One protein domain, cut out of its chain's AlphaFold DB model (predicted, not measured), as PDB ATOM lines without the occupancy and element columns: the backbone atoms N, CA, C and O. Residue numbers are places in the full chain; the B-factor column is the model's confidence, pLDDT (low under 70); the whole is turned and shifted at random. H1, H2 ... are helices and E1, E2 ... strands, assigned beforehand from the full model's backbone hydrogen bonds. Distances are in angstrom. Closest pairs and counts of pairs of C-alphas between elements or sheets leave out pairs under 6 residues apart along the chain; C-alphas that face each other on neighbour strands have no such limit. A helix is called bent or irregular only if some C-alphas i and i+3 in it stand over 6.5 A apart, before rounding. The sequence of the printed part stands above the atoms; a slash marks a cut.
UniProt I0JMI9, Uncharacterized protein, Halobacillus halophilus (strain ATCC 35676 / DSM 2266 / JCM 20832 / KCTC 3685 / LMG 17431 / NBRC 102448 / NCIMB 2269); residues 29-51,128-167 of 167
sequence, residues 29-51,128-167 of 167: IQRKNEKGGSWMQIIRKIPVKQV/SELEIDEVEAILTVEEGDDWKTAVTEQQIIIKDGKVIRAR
ATOM      1  N   ILE A  29     170.830 160.991 109.679       51.75
ATOM      2  CA  ILE A  29     171.584 161.990 110.444       51.75
ATOM      3  C   ILE A  29     173.013 161.977 109.899       51.75
ATOM      4  O   ILE A  29     173.706 160.966 109.991       51.75
ATOM      5  N   GLN A  30     173.433 163.094 109.302       45.44
ATOM      6  CA  GLN A  30     174.796 163.314 108.810       45.44
ATOM      7  C   GLN A  30     175.559 164.161 109.833       45.44
ATOM      8  O   GLN A  30     175.128 165.270 110.158       45.44
ATOM      9  N   ARG A  31     176.701 163.679 110.324       49.28
ATOM     10  CA  ARG A  31     177.672 164.495 111.073       49.28
ATOM     11  C   ARG A  31     179.036 164.328 110.413       49.28
ATOM     12  O   ARG A  31     179.500 163.213 110.239       49.28
ATOM     13  N   LYS A  32     179.700 165.432 110.071       44.84
ATOM     14  CA  LYS A  32     181.093 165.396 109.598       44.84
ATOM     15  C   LYS A  32     182.043 165.270 110.790       44.84
ATOM     16  O   LYS A  32     181.884 165.999 111.768       44.84
ATOM     17  N   ASN A  33     183.017 164.365 110.710       47.03
ATOM     18  CA  ASN A  33     184.118 164.257 111.671       47.03
ATOM     19  C   ASN A  33     185.313 165.146 111.247       47.03
ATOM     20  O   ASN A  33     185.443 165.538 110.087       47.03
ATOM     21  N   GLU A  34     186.202 165.472 112.190       49.19
ATOM     22  CA  GLU A  34     187.360 166.371 111.993       49.19
ATOM     23  C   GLU A  34     188.431 165.819 111.022       49.19
ATOM     24  O   GLU A  34     189.360 166.536 110.659       49.19
ATOM     25  N   LYS A  35     188.306 164.557 110.580       53.91
ATOM     26  CA  LYS A  35     189.283 163.851 109.727       53.91
ATOM     27  C   LYS A  35     188.841 163.652 108.270       53.91
ATOM     28  O   LYS A  35     189.558 163.004 107.516       53.91
ATOM     29  N   GLY A  36     187.709 164.224 107.855       55.53
ATOM     30  CA  GLY A  36     187.284 164.240 106.449       55.53
ATOM     31  C   GLY A  36     186.623 162.957 105.932       55.53
ATOM     32  O   GLY A  36     186.360 162.884 104.738       55.53
ATOM     33  N   GLY A  37     186.319 161.986 106.798       62.59
ATOM     34  CA  GLY A  37     185.510 160.821 106.431       62.59
ATOM     35  C   GLY A  37     184.020 161.133 106.573       62.59
ATOM     36  O   GLY A  37     183.586 161.635 107.614       62.59
ATOM     37  N   SER A  38     183.223 160.864 105.539       80.12
ATOM     38  CA  SER A  38     181.768 160.994 105.647       80.12
ATOM     39  C   SER A  38     181.187 159.758 106.333       80.12
ATOM     40  O   SER A  38     181.449 158.633 105.909       80.12
ATOM     41  N   TRP A  39     180.393 159.964 107.386       82.50
ATOM     42  CA  TRP A  39     179.617 158.902 108.020       82.50
ATOM     43  C   TRP A  39     178.157 159.308 108.185       82.50
ATOM     44  O   TRP A  39     177.803 160.487 108.300       82.50
ATOM     45  N   MET A  40     177.301 158.296 108.203       88.94
ATOM     46  CA  MET A  40     175.857 158.422 108.215       88.94
ATOM     47  C   MET A  40     175.250 157.468 109.232       88.94
ATOM     48  O   MET A  40     175.621 156.301 109.280       88.94
ATOM     49  N   GLN A  41     174.266 157.936 109.998       88.19
ATOM     50  CA  GLN A  41     173.405 157.050 110.778       88.19
ATOM     51  C   GLN A  41     172.089 156.783 110.060       88.19
ATOM     52  O   GLN A  41     171.421 157.717 109.602       88.19
ATOM     53  N   ILE A  42     171.719 155.506 109.998       88.31
ATOM     54  CA  ILE A  42     170.465 155.016 109.426       88.31
ATOM     55  C   ILE A  42     169.696 154.200 110.454       88.31
ATOM     56  O   ILE A  42     170.289 153.524 111.287       88.31
ATOM     57  N   ILE A  43     168.370 154.230 110.360       89.50
ATOM     58  CA  ILE A  43     167.504 153.313 111.103       89.50
ATOM     59  C   ILE A  43     167.143 152.150 110.186       89.50
ATOM     60  O   ILE A  43     166.732 152.354 109.037       89.50
ATOM     61  N   ARG A  44     167.284 150.927 110.692       87.12
ATOM     62  CA  ARG A  44     166.992 149.705 109.950       87.12
ATOM     63  C   ARG A  44     166.229 148.711 110.812       87.12
ATOM     64  O   ARG A  44     166.530 148.546 111.985       87.12
ATOM     65  N   LYS A  45     165.268 148.023 110.198       91.00
ATOM     66  CA  LYS A  45     164.627 146.857 110.801       91.00
ATOM     67  C   LYS A  45     165.530 145.639 110.668       91.00
ATOM     68  O   LYS A  45     165.965 145.324 109.560       91.00
ATOM     69  N   ILE A  46     165.801 144.997 111.794       92.62
ATOM     70  CA  ILE A  46     166.628 143.804 111.916       92.62
ATOM     71  C   ILE A  46     165.734 142.657 112.400       92.62
ATOM     72  O   ILE A  46     165.028 142.832 113.398       92.62
ATOM     73  N   PRO A  47     165.764 141.488 111.739       93.81
ATOM     74  CA  PRO A  47     164.973 140.342 112.159       93.81
ATOM     75  C   PRO A  47     165.502 139.748 113.470       93.81
ATOM     76  O   PRO A  47     166.714 139.595 113.678       93.81
ATOM     77  N   VAL A  48     164.570 139.353 114.333       94.56
ATOM     78  CA  VAL A  48     164.817 138.551 115.529       94.56
ATOM     79  C   VAL A  48     164.371 137.124 115.244       94.56
ATOM     80  O   VAL A  48     163.192 136.839 115.024       94.56
ATOM     81  N   LYS A  49     165.335 136.212 115.262       95.00
ATOM     82  CA  LYS A  49     165.138 134.783 115.059       95.00
ATOM     83  C   LYS A  49     165.211 134.037 116.379       95.00
ATOM     84  O   LYS A  49     166.057 134.334 117.211       95.00
ATOM     85  N   GLN A  50     164.371 133.033 116.556       93.00
ATOM     86  CA  GLN A  50     164.387 132.119 117.685       93.00
ATOM     87  C   GLN A  50     164.853 130.739 117.235       93.00
ATOM     88  O   GLN A  50     164.336 130.187 116.266       93.00
ATOM     89  N   VAL A  51     165.788 130.158 117.977       95.38
ATOM     90  CA  VAL A  51     166.128 128.741 117.863       95.38
ATOM     91  C   VAL A  51     164.994 127.915 118.453       95.38
ATOM     92  O   VAL A  51     164.650 128.074 119.625       95.38
ATOM     93  N   SER A 128     165.989 124.545 114.403       92.62
ATOM     94  CA  SER A 128     165.583 125.459 113.327       92.62
ATOM     95  C   SER A 128     165.536 126.909 113.821       92.62
ATOM     96  O   SER A 128     165.075 127.167 114.930       92.62
ATOM     97  N   GLU A 129     165.969 127.866 112.999       92.50
ATOM     98  CA  GLU A 129     165.813 129.299 113.284       92.50
ATOM     99  C   GLU A 129     164.494 129.811 112.686       92.50
ATOM    100  O   GLU A 129     164.282 129.728 111.477       92.50
ATOM    101  N   LEU A 130     163.620 130.360 113.528       91.62
ATOM    102  CA  LEU A 130     162.343 130.955 113.135       91.62
ATOM    103  C   LEU A 130     162.394 132.461 113.322       91.62
ATOM    104  O   LEU A 130     162.677 132.921 114.419       91.62
ATOM    105  N   GLU A 131     162.089 133.235 112.289       90.81
ATOM    106  CA  GLU A 131     161.876 134.672 112.451       90.81
ATOM    107  C   GLU A 131     160.571 134.907 113.219       90.81
ATOM    108  O   GLU A 131     159.506 134.459 112.794       90.81
ATOM    109  N   ILE A 132     160.671 135.542 114.386       86.56
ATOM    110  CA  ILE A 132     159.541 135.735 115.306       86.56
ATOM    111  C   ILE A 132     159.178 137.205 115.505       86.56
ATOM    112  O   ILE A 132     158.073 137.487 115.970       86.56
ATOM    113  N   ASP A 133     160.099 138.121 115.194       88.81
ATOM    114  CA  ASP A 133     159.929 139.556 115.404       88.81
ATOM    115  C   ASP A 133     160.915 140.373 114.549       88.81
ATOM    116  O   ASP A 133     161.849 139.826 113.959       88.81
ATOM    117  N   GLU A 134     160.739 141.690 114.534       92.50
ATOM    118  CA  GLU A 134     161.668 142.660 113.953       92.50
ATOM    119  C   GLU A 134     161.893 143.823 114.929       92.50
ATOM    120  O   GLU A 134     160.948 144.360 115.502       92.50
ATOM    121  N   VAL A 135     163.141 144.275 115.074       92.00
ATOM    122  CA  VAL A 135     163.492 145.446 115.896       92.00
ATOM    123  C   VAL A 135     164.129 146.543 115.056       92.00
ATOM    124  O   VAL A 135     164.793 146.268 114.060       92.00
ATOM    125  N   GLU A 136     163.954 147.800 115.454       92.25
ATOM    126  CA  GLU A 136     164.646 148.927 114.828       92.25
ATOM    127  C   GLU A 136     166.014 149.149 115.479       92.25
ATOM    128  O   GLU A 136     166.125 149.269 116.700       92.25
ATOM    129  N   ALA A 137     167.056 149.236 114.658       89.50
ATOM    130  CA  ALA A 137     168.418 149.516 115.080       89.50
ATOM    131  C   ALA A 137     168.988 150.720 114.338       89.50
ATOM    132  O   ALA A 137     168.700 150.945 113.160       89.50
ATOM    133  N   ILE A 138     169.826 151.477 115.040       90.62
ATOM    134  CA  ILE A 138     170.590 152.583 114.470       90.62
ATOM    135  C   ILE A 138     171.948 152.029 114.043       90.62
ATOM    136  O   ILE A 138     172.726 151.589 114.886       90.62
ATOM    137  N   LEU A 139     172.231 152.064 112.744       88.38
ATOM    138  CA  LEU A 139     173.499 151.631 112.161       88.38
ATOM    139  C   LEU A 139     174.297 152.854 111.722       88.38
ATOM    140  O   LEU A 139     173.726 153.802 111.181       88.38
ATOM    141  N   THR A 140     175.608 152.830 111.952       89.19
ATOM    142  CA  THR A 140     176.536 153.841 111.432       89.19
ATOM    143  C   THR A 140     177.219 153.262 110.201       89.19
ATOM    144  O   THR A 140     177.697 152.135 110.259       89.19
ATOM    145  N   VAL A 141     177.217 154.011 109.103       89.19
ATOM    146  CA  VAL A 141     177.808 153.634 107.817       89.19
ATOM    147  C   VAL A 141     178.849 154.677 107.448       89.19
ATOM    148  O   VAL A 141     178.544 155.873 107.454       89.19
ATOM    149  N   GLU A 142     180.047 154.232 107.109       90.94
ATOM    150  CA  GLU A 142     181.165 155.070 106.687       90.94
ATOM    151  C   GLU A 142     181.514 154.839 105.210       90.94
ATOM    152  O   GLU A 142     181.194 153.813 104.601       90.94
ATOM    153  N   GLU A 143     182.166 155.827 104.593       88.56
ATOM    154  CA  GLU A 143     182.723 155.660 103.251       88.56
ATOM    155  C   GLU A 143     183.747 154.516 103.225       88.56
ATOM    156  O   GLU A 143     184.762 154.555 103.915       88.56
ATOM    157  N   GLY A 144     183.492 153.516 102.380       88.88
ATOM    158  CA  GLY A 144     184.336 152.327 102.249       88.88
ATOM    159  C   GLY A 144     183.777 151.071 102.922       88.88
ATOM    160  O   GLY A 144     184.319 149.994 102.680       88.88
ATOM    161  N   ASP A 145     182.685 151.175 103.688       88.81
ATOM    162  CA  ASP A 145     182.034 150.011 104.295       88.81
ATOM    163  C   ASP A 145     181.439 149.057 103.249       88.81
ATOM    164  O   ASP A 145     180.828 149.465 102.254       88.81
ATOM    165  N   ASP A 146     181.540 147.754 103.518       88.19
ATOM    166  CA  ASP A 146     180.793 146.746 102.771       88.19
ATOM    167  C   ASP A 146     179.319 146.781 103.194       88.19
ATOM    168  O   ASP A 146     178.937 146.389 104.297       88.19
ATOM    169  N   TRP A 147     178.462 147.243 102.284       86.94
ATOM    170  CA  TRP A 147     177.029 147.414 102.536       86.94
ATOM    171  C   TRP A 147     176.329 146.131 103.011       86.94
ATOM    172  O   TRP A 147     175.363 146.166 103.783       86.94
ATOM    173  N   LYS A 148     176.776 144.971 102.522       83.88
ATOM    174  CA  LYS A 148     176.118 143.700 102.806       83.88
ATOM    175  C   LYS A 148     176.331 143.300 104.263       83.88
ATOM    176  O   LYS A 148     175.362 142.991 104.952       83.88
ATOM    177  N   THR A 149     177.561 143.384 104.745       80.19
ATOM    178  CA  THR A 149     177.914 143.076 106.134       80.19
ATOM    179  C   THR A 149     177.503 144.186 107.100       80.19
ATOM    180  O   THR A 149     176.901 143.889 108.132       80.19
ATOM    181  N   ALA A 150     177.724 145.455 106.748       77.12
ATOM    182  CA  ALA A 150     177.406 146.589 107.619       77.12
ATOM    183  C   ALA A 150     175.895 146.804 107.821       77.12
ATOM    184  O   ALA A 150     175.479 147.321 108.855       77.12
ATOM    185  N   VAL A 151     175.058 146.421 106.844       79.00
ATOM    186  CA  VAL A 151     173.620 146.752 106.867       79.00
ATOM    187  C   VAL A 151     172.702 145.549 106.647       79.00
ATOM    188  O   VAL A 151     171.636 145.475 107.256       79.00
ATOM    189  N   THR A 152     173.057 144.615 105.763       77.19
ATOM    190  CA  THR A 152     172.097 143.619 105.244       77.19
ATOM    191  C   THR A 152     172.086 142.309 106.032       77.19
ATOM    192  O   THR A 152     171.036 141.690 106.168       77.19
ATOM    193  N   GLU A 153     173.230 141.867 106.554       83.62
ATOM    194  CA  GLU A 153     173.364 140.574 107.248       83.62
ATOM    195  C   GLU A 153     173.081 140.639 108.759       83.62
ATOM    196  O   GLU A 153     173.221 139.628 109.464       83.62
ATOM    197  N   GLN A 154     172.641 141.811 109.223       88.50
ATOM    198  CA  GLN A 154     172.307 142.074 110.612       88.50
ATOM    199  C   GLN A 154     171.133 141.193 111.063       88.50
ATOM    200  O   GLN A 154     170.103 141.129 110.388       88.50
ATOM    201  N   GLN A 155     171.270 140.505 112.197       92.75
ATOM    202  CA  GLN A 155     170.189 139.712 112.800       92.75
ATOM    203  C   GLN A 155     170.460 139.405 114.272       92.75
ATOM    204  O   GLN A 155     171.604 139.213 114.694       92.75
ATOM    205  N   ILE A 156     169.383 139.247 115.037       95.19
ATOM    206  CA  ILE A 156     169.439 138.765 116.419       95.19
ATOM    207  C   ILE A 156     168.940 137.327 116.434       95.19
ATOM    208  O   ILE A 156     167.873 137.040 115.908       95.19
ATOM    209  N   ILE A 157     169.695 136.416 117.043       95.94
ATOM    210  CA  ILE A 157     169.251 135.051 117.316       95.94
ATOM    211  C   ILE A 157     169.107 134.879 118.822       95.94
ATOM    212  O   ILE A 157     170.056 135.100 119.584       95.94
ATOM    213  N   ILE A 158     167.929 134.434 119.238       95.25
ATOM    214  CA  ILE A 158     167.592 134.103 120.613       95.25
ATOM    215  C   ILE A 158     167.349 132.601 120.774       95.25
ATOM    216  O   ILE A 158     166.967 131.907 119.835       95.25
ATOM    217  N   LYS A 159     167.533 132.099 121.989       94.25
ATOM    218  CA  LYS A 159     167.149 130.753 122.414       94.25
ATOM    219  C   LYS A 159     166.530 130.859 123.801       94.25
ATOM    220  O   LYS A 159     167.161 131.411 124.700       94.25
ATOM    221  N   ASP A 160     165.295 130.387 123.951       88.88
ATOM    222  CA  ASP A 160     164.545 130.416 125.218       88.88
ATOM    223  C   ASP A 160     164.555 131.810 125.885       88.88
ATOM    224  O   ASP A 160     164.849 131.975 127.071       88.88
ATOM    225  N   GLY A 161     164.315 132.849 125.076       87.19
ATOM    226  CA  GLY A 161     164.289 134.247 125.518       87.19
ATOM    227  C   GLY A 161     165.657 134.892 125.773       87.19
ATOM    228  O   GLY A 161     165.713 136.042 126.203       87.19
ATOM    229  N   LYS A 162     166.771 134.197 125.512       93.31
ATOM    230  CA  LYS A 162     168.135 134.720 125.700       93.31
ATOM    231  C   LYS A 162     168.815 134.958 124.358       93.31
ATOM    232  O   LYS A 162     168.806 134.075 123.509       93.31
ATOM    233  N   VAL A 163     169.451 136.116 124.177       95.31
ATOM    234  CA  VAL A 163     170.268 136.397 122.984       95.31
ATOM    235  C   VAL A 163     171.491 135.482 122.983       95.31
ATOM    236  O   VAL A 163     172.265 135.482 123.938       95.31
ATOM    237  N   ILE A 164     171.667 134.711 121.910       96.31
ATOM    238  CA  ILE A 164     172.834 133.836 121.711       96.31
ATOM    239  C   ILE A 164     173.753 134.330 120.591       96.31
ATOM    240  O   ILE A 164     174.928 133.965 120.552       96.31
ATOM    241  N   ARG A 165     173.235 135.153 119.672       94.50
ATOM    242  CA  ARG A 165     174.012 135.803 118.613       94.50
ATOM    243  C   ARG A 165     173.360 137.134 118.258       94.50
ATOM    244  O   ARG A 165     172.152 137.186 118.069       94.50
ATOM    245  N   ALA A 166     174.158 138.181 118.128       91.31
ATOM    246  CA  ALA A 166     173.762 139.441 117.515       91.31
ATOM    247  C   ALA A 166     174.889 139.821 116.564       91.31
ATOM    248  O   ALA A 166     176.059 139.765 116.952       91.31
ATOM    249  N   ARG A 167     174.543 140.090 115.315       85.00
ATOM    250  CA  ARG A 167     175.492 140.488 114.286       85.00
ATOM    251  C   ARG A 167     174.892 141.566 113.433       85.00
ATOM    252  O   ARG A 167     173.639 141.604 113.376       85.00
TER     253      ARG A 167
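Overview. This is residues 29 to 51 and 128 to 167 of the 167 residues of an uncharacterized protein of Halobacillus halophilus (strain ATCC 35676 / DSM 2266 / JCM 20832 / KCTC 3685 / LMG 17431 / NBRC 102448 / NCIMB 2269) (UniProt I0JMI9). Two long antiparallel strands, E2 and E3, run side by side as a bent, twisted ribbon that makes the long axis of a rod. E1 folds back along one end of E2, the hairpin of E4 and E5 adds to the same side of E2 at its other end, and the small helix H1 sits beside the strands between these ends. The printed part has 63 residues, with five named strands and one named helix in the order E1, E2, E3, H1, E4, E5. The sheet is branched and mixed, and the class is mostly strand. The whole is loose, with a radius of gyration of the C-alphas of 14.5 A and spans of 45 by 19 by 15 A.

Along the chain. E1 is residues 29 to 32, beginning at C-alpha 29 at (171.584, 161.990, 110.444). E2 is residues 38 to 51, 37.9 A from first to last C-alpha, and bends by 56 degrees at residue 43; its C-alpha 51 is at (166.128, 128.741, 117.863). E3 is residues 129 to 142, 30.7 A long, and bends by 93 degrees at residue 132. H1 is residues 147 to 152, 6.8 A long. E4 is residues 156 to 159, 10.3 A long, and E5 is residues 162 to 166, 11.0 A long, ending at C-alpha 166 at (173.762, 139.441, 117.515).

Arrangement. In the branched sheet E2 has three neighbours: E1 beside its residues 38 to 41 and E4 beside 48 to 51 lie on one side, and E3 beside 39 to 51 lies on the other side. E1 and E2 form an antiparallel hairpin, with N 41 and O 29 at 3.1 A. E2 and E3 are antiparallel at 167 degrees between directions; N 44 and O 137 are 2.8 A apart, as are N 130 and O 50. E2 and E4 are parallel at 23 degrees, with N 49 and O 156 at 2.7 A. E4 and E5 form an antiparallel hairpin, with N 157 and O 165 at 2.8 A. H1 is on the sheet at a height of 4.9 A, over none of the strands; its closest C-alphas to E3 are those of Val 141 and Ala 150, 7.1 A apart. In H1 every O i to N i+4 pair is within hydrogen-bond range. E1 is apart from E3, E4 and E5, and E3 is apart from E5.

Size, cuts and confidence. The C-alphas of Glu 34 and Ser 128, the two farthest apart, are 46.4 A from each other. Residues 52 to 127 are not printed, and C-alphas 51 and 128 are 5.6 A apart across this cut, which falls in the link from E2 to E3. Of the links that are printed whole, each is tight. The mean pLDDT of the printed part is 84.0, and residues 29 to 37 are under 70.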